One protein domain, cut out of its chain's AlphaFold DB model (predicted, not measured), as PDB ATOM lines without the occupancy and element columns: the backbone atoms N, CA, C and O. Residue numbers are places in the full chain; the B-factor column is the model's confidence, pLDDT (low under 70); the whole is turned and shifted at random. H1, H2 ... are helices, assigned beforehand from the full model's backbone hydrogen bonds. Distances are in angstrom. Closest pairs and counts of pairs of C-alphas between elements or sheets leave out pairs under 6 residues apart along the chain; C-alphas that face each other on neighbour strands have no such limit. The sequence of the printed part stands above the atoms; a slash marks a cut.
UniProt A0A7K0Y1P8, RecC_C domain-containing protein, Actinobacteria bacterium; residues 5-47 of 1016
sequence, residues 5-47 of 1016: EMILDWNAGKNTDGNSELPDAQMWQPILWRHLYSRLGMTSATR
ATOM      1  N   GLU A   5     -18.051 -12.671  -1.669       81.69
ATOM      2  CA  GLU A   5     -16.656 -12.230  -1.724       81.69
ATOM      3  C   GLU A   5     -15.732 -12.982  -0.755       81.69
ATOM      4  O   GLU A   5     -14.599 -13.278  -1.118       81.69
ATOM      5  N   MET A   6     -16.224 -13.375   0.424       88.00
ATOM      6  CA  MET A   6     -15.456 -14.116   1.427       88.00
ATOM      7  C   MET A   6     -14.995 -15.468   0.872       88.00
ATOM      8  O   MET A   6     -13.821 -15.813   0.943       88.00
ATOM      9  N   ILE A   7     -15.905 -16.201   0.224       86.88
ATOM     10  CA  ILE A   7     -15.592 -17.491  -0.401       86.88
ATOM     11  C   ILE A   7     -14.650 -17.313  -1.600       86.88
ATOM     12  O   ILE A   7     -13.754 -18.133  -1.804       86.88
ATOM     13  N   LEU A   8     -14.816 -16.241  -2.384       83.75
ATOM     14  CA  LEU A   8     -13.911 -15.928  -3.497       83.75
ATOM     15  C   LEU A   8     -12.489 -15.632  -3.003       83.75
ATOM     16  O   LEU A   8     -11.528 -16.150  -3.573       83.75
ATOM     17  N   ASP A   9     -12.358 -14.863  -1.926       89.50
ATOM     18  CA  ASP A   9     -11.079 -14.571  -1.288       89.50
ATOM     19  C   ASP A   9     -10.442 -15.842  -0.708       89.50
ATOM     20  O   ASP A   9      -9.265 -16.105  -0.969       89.50
ATOM     21  N   TRP A  10     -11.217 -16.687  -0.019       91.06
ATOM     22  CA  TRP A  10     -10.727 -17.955   0.534       91.06
ATOM     23  C   TRP A  10     -10.225 -18.903  -0.553       91.06
ATOM     24  O   TRP A  10      -9.169 -19.522  -0.381       91.06
ATOM     25  N   ASN A  11     -10.930 -18.964  -1.689       85.69
ATOM     26  CA  ASN A  11     -10.518 -19.712  -2.880       85.69
ATOM     27  C   ASN A  11      -9.239 -19.141  -3.514       85.69
ATOM     28  O   ASN A  11      -8.425 -19.899  -4.035       85.69
ATOM     29  N   ALA A  12      -9.038 -17.822  -3.442       87.00
ATOM     30  CA  ALA A  12      -7.822 -17.142  -3.888       87.00
ATOM     31  C   ALA A  12      -6.670 -17.200  -2.860       87.00
ATOM     32  O   ALA A  12      -5.622 -16.591  -3.078       87.00
ATOM     33  N   GLY A  13      -6.848 -17.913  -1.741       88.50
ATOM     34  CA  GLY A  13      -5.842 -18.066  -0.686       88.50
ATOM     35  C   GLY A  13      -5.769 -16.905   0.308       88.50
ATOM     36  O   GLY A  13      -4.879 -16.887   1.155       88.50
ATOM     37  N   LYS A  14      -6.697 -15.948   0.240       91.75
ATOM     38  CA  LYS A  14      -6.792 -14.822   1.177       91.75
ATOM     39  C   LYS A  14      -7.701 -15.190   2.352       91.75
ATOM     40  O   LYS A  14      -8.721 -15.844   2.165       91.75
ATOM     41  N   ASN A  15      -7.349 -14.768   3.567       93.00
ATOM     42  CA  ASN A  15      -8.113 -15.062   4.788       93.00
ATOM     43  C   ASN A  15      -8.860 -13.811   5.259       93.00
ATOM     44  O   ASN A  15      -8.499 -13.196   6.260       93.00
ATOM     45  N   THR A  16      -9.864 -13.401   4.494       90.44
ATOM     46  CA  THR A  16     -10.634 -12.182   4.754       90.44
ATOM     47  C   THR A  16     -12.079 -12.520   5.099       90.44
ATOM     48  O   THR A  16     -12.560 -13.618   4.824       90.44
ATOM     49  N   ASP A  17     -12.795 -11.556   5.666       86.38
ATOM     50  CA  ASP A  17     -14.255 -11.572   5.777       86.38
ATOM     51  C   ASP A  17     -14.938 -11.056   4.487       86.38
ATOM     52  O   ASP A  17     -16.104 -10.651   4.510       86.38
ATOM     53  N   GLY A  18     -14.191 -10.991   3.376       82.12
ATOM     54  CA  GLY A  18     -14.581 -10.339   2.127       82.12
ATOM     55  C   GLY A  18     -14.235  -8.846   2.022       82.12
ATOM     56  O   GLY A  18     -14.554  -8.223   1.013       82.12
ATOM     57  N   ASN A  19     -13.638  -8.234   3.050       82.38
ATOM     58  CA  ASN A  19     -13.083  -6.875   2.964       82.38
ATOM     59  C   ASN A  19     -11.811  -6.719   3.815       82.38
ATOM     60  O   ASN A  19     -10.785  -6.250   3.336       82.38
ATOM     61  N   SER A  20     -11.878  -7.128   5.082       85.38
ATOM     62  CA  SER A  20     -10.798  -7.044   6.070       85.38
ATOM     63  C   SER A  20     -10.250  -8.430   6.409       85.38
ATOM     64  O   SER A  20     -10.926  -9.439   6.213       85.38
ATOM     65  N   GLU A  21      -9.026  -8.493   6.933       89.31
ATOM     66  CA  GLU A  21      -8.434  -9.748   7.406       89.31
ATOM     67  C   GLU A  21      -9.215 -10.338   8.587       89.31
ATOM     68  O   GLU A  21      -9.734  -9.616   9.446       89.31
ATOM     69  N   LEU A  22      -9.306 -11.671   8.615       90.06
ATOM     70  CA  LEU A  22      -9.947 -12.391   9.706       90.06
ATOM     71  C   LEU A  22      -9.052 -12.399  10.958       90.06
ATOM     72  O   LEU A  22      -7.837 -12.532  10.845       90.06
ATOM     73  N   PRO A  23      -9.640 -12.314  12.161       88.25
ATOM     74  CA  PRO A  23      -8.915 -12.529  13.411       88.25
ATOM     75  C   PRO A  23      -8.433 -13.975  13.543       88.25
ATOM     76  O   PRO A  23      -9.107 -14.888  13.065       88.25
ATOM     77  N   ASP A  24      -7.372 -14.191  14.325       87.69
ATOM     78  CA  ASP A  24      -6.780 -15.514  14.579       87.69
ATOM     79  C   ASP A  24      -7.809 -16.583  14.978       87.69
ATOM     80  O   ASP A  24      -7.790 -17.693  14.451       87.69
ATOM     81  N   ALA A  25      -8.770 -16.229  15.838       88.19
ATOM     82  CA  ALA A  25      -9.825 -17.137  16.295       88.19
ATOM     83  C   ALA A  25     -10.729 -17.676  15.166       88.19
ATOM     84  O   ALA A  25     -11.337 -18.725  15.334       88.19
ATOM     85  N   GLN A  26     -10.810 -16.991  14.017       89.75
ATOM     86  CA  GLN A  26     -11.643 -17.378  12.868       89.75
ATOM     87  C   GLN A  26     -10.839 -17.965  11.702       89.75
ATOM     88  O   GLN A  26     -11.414 -18.379  10.696       89.75
ATOM     89  N   MET A  27      -9.510 -18.037  11.818       90.81
ATOM     90  CA  MET A  27      -8.625 -18.494  10.737       90.81
ATOM     91  C   MET A  27      -8.820 -19.965  10.371       90.81
ATOM     92  O   MET A  27      -8.510 -20.370   9.250       90.81
ATOM     93  N   TRP A  28      -9.362 -20.769  11.284       93.31
ATOM     94  CA  TRP A  28      -9.654 -22.172  11.018       93.31
ATOM     95  C   TRP A  28     -10.723 -22.345   9.928       93.31
ATOM     96  O   TRP A  28     -10.646 -23.311   9.176       93.31
ATOM     97  N   GLN A  29     -11.662 -21.404   9.767       93.00
ATOM     98  CA  GLN A  29     -12.737 -21.496   8.772       93.00
ATOM     99  C   GLN A  29     -12.251 -21.456   7.315       93.00
ATOM    100  O   GLN A  29     -12.565 -22.388   6.573       93.00
ATOM    101  N   PRO A  30     -11.457 -20.461   6.860       92.94
ATOM    102  CA  PRO A  30     -10.912 -20.470   5.502       92.94
ATOM    103  C   PRO A  30      -9.952 -21.641   5.263       92.94
ATOM    104  O   PRO A  30      -9.867 -22.153   4.145       92.94
ATOM    105  N   ILE A  31      -9.229 -22.087   6.298       92.81
ATOM    106  CA  ILE A  31      -8.362 -23.270   6.226       92.81
ATOM    107  C   ILE A  31      -9.214 -24.522   5.986       92.81
ATOM    108  O   ILE A  31      -8.973 -25.248   5.019       92.81
ATOM    109  N   LEU A  32     -10.246 -24.731   6.805       92.62
ATOM    110  CA  LEU A  32     -11.198 -25.829   6.671       92.62
ATOM    111  C   LEU A  32     -11.884 -25.798   5.305       92.62
ATOM    112  O   LEU A  32     -11.917 -26.817   4.620       92.62
ATOM    113  N   TRP A  33     -12.361 -24.630   4.871       90.12
ATOM    114  CA  TRP A  33     -12.982 -24.451   3.562       90.12
ATOM    115  C   TRP A  33     -12.059 -24.897   2.428       90.12
ATOM    116  O   TRP A  33     -12.481 -25.662   1.567       90.12
ATOM    117  N   ARG A  34     -10.787 -24.482   2.429       89.12
ATOM    118  CA  ARG A  34      -9.819 -24.905   1.403       89.12
ATOM    119  C   ARG A  34      -9.531 -26.405   1.453       89.12
ATOM    120  O   ARG A  34      -9.405 -27.032   0.400       89.12
ATOM    121  N   HIS A  35      -9.460 -26.999   2.644       89.12
ATOM    122  CA  HIS A  35      -9.334 -28.452   2.781       89.12
ATOM    123  C   HIS A  35     -10.556 -29.179   2.211       89.12
ATOM    124  O   HIS A  35     -10.386 -30.113   1.430       89.12
ATOM    125  N   LEU A  36     -11.769 -28.714   2.513       86.38
ATOM    126  CA  LEU A  36     -13.003 -29.260   1.948       86.38
ATOM    127  C   LEU A  36     -13.057 -29.071   0.430       86.38
ATOM    128  O   LEU A  36     -13.331 -30.022  -0.295       86.38
ATOM    129  N   TYR A  37     -12.716 -27.882  -0.066       83.88
ATOM    130  CA  TYR A  37     -12.692 -27.554  -1.491       83.88
ATOM    131  C   TYR A  37     -11.703 -28.430  -2.269       83.88
ATOM    132  O   TYR A  37     -12.039 -28.955  -3.327       83.88
ATOM    133  N   SER A  38     -10.497 -28.649  -1.732       84.62
ATOM    134  CA  SER A  38      -9.506 -29.531  -2.366       84.62
ATOM    135  C   SER A  38      -9.941 -31.000  -2.391       84.62
ATOM    136  O   SER A  38      -9.626 -31.696  -3.352       84.62
ATOM    137  N   ARG A  39     -10.690 -31.462  -1.379       80.56
ATOM    138  CA  ARG A  39     -11.215 -32.834  -1.326       80.56
ATOM    139  C   ARG A  39     -12.445 -33.053  -2.206       80.56
ATOM    140  O   ARG A  39     -12.548 -34.102  -2.829       80.56
ATOM    141  N   LEU A  40     -13.368 -32.093  -2.251       76.38
ATOM    142  CA  LEU A  40     -14.657 -32.220  -2.947       76.38
ATOM    143  C   LEU A  40     -14.617 -31.728  -4.406       76.38
ATOM    144  O   LEU A  40     -15.505 -32.055  -5.191       76.38
ATOM    145  N   GLY A  41     -13.609 -30.935  -4.785       72.50
ATOM    146  CA  GLY A  41     -13.533 -30.290  -6.096       72.50
ATOM    147  C   GLY A  41     -14.569 -29.169  -6.287       72.50
ATOM    148  O   GLY A  41     -15.173 -28.667  -5.338       72.50
ATOM    149  N   MET A  42     -14.778 -28.744  -7.540       64.81
ATOM    150  CA  MET A  42     -15.764 -27.705  -7.874       64.81
ATOM    151  C   MET A  42     -17.198 -28.253  -7.857       64.81
ATOM    152  O   MET A  42     -17.666 -28.832  -8.838       64.81
ATOM    153  N   THR A  43     -17.927 -27.991  -6.775       60.56
ATOM    154  CA  THR A  43     -19.369 -28.268  -6.655       60.56
ATOM    155  C   THR A  43     -20.214 -27.031  -6.993       60.56
ATOM    156  O   THR A  43     -19.704 -25.910  -7.064       60.56
ATOM    157  N   SER A  44     -21.528 -27.189  -7.188       54.59
ATOM    158  CA  SER A  44     -22.445 -26.052  -7.405       54.59
ATOM    159  C   SER A  44     -22.404 -25.025  -6.263       54.59
ATOM    160  O   SER A  44     -22.497 -23.831  -6.527       54.59
ATOM    161  N   ALA A  45     -22.171 -25.475  -5.025       52.12
ATOM    162  CA  ALA A  45     -22.017 -24.632  -3.837       52.12
ATOM    163  C   ALA A  45     -20.776 -23.718  -3.879       52.12
ATOM    164  O   ALA A  45     -20.724 -22.715  -3.174       52.12
ATOM    165  N   THR A  46     -19.789 -24.047  -4.719       54.75
ATOM    166  CA  THR A  46     -18.528 -23.295  -4.868       54.75
ATOM    167  C   THR A  46     -18.536 -22.327  -6.055       54.75
ATOM    168  O   THR A  46     -17.604 -21.541  -6.221       54.75
ATOM    169  N   ARG A  47     -19.590 -22.350  -6.889       55.34
ATOM    170  CA  ARG A  47     -19.750 -21.426  -8.020       55.34
ATOM    171  C   ARG A  47     -20.499 -20.174  -7.572       55.34
ATOM    172  O   ARG A  47     -21.561 -20.266  -6.962       55.34
TER     173      ARG A  47
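This is residues 5 to 47 of the 1016 residues of the protein "RecC_C domain-containing protein" of Actinobacteria bacterium (UniProt A0A7K0Y1P8). What is the main picture? One longer helix, H2, makes one long side of a small elongated domain, and the short helix H1 packs steeply across residues 30 to 34 of it. Between the two helices a long loop, residues 12 to 27, swings out and folds back to the beginning of H2, while residues 39 to 45 stick out at the other end. What is it made of? The printed part has 43 residues, with two named helices, H1 then H2, and no named strand; its class is all helix, though under half of the residues, 20 of 43, are in named elements. How large is it? It is compact, with a radius of gyration of the C-alphas of 10.2 A and spans of 27 by 17 by 13 A.

How do the two helices meet? H2, residues 28 to 40, touches H1, residues 5 to 11, with residues 30 to 34 alone. The closest C-alphas are those of Pro 30 and Trp 10, 5.6 A apart. How do their directions compare? They run the same way at a steep tilt of 62 degrees. What do their backbones show? In H1 and H2 every O i to N i+4 pair is within hydrogen-bond range.

Where is the longer helix? H2 runs 17.9 A from C-alpha 28 at (-9.654, -22.172, 11.018) to C-alpha 40 at (-14.657, -32.220, -2.947). Where is the shorter one? H1 begins at C-alpha 5, (-16.656, -12.230, -1.724), and measures 9.7 A from first to last C-alpha.

How far does it reach? The two C-alphas farthest apart, those of Asp 24 and Ser 44, are 29.0 A apart. Is it continuous? The printed part has no cut, and the link from H1 to H2, 16 residues, is long. Where is confidence low? The mean pLDDT of the printed part is 83.2, and residues 42 to 47 are under 70.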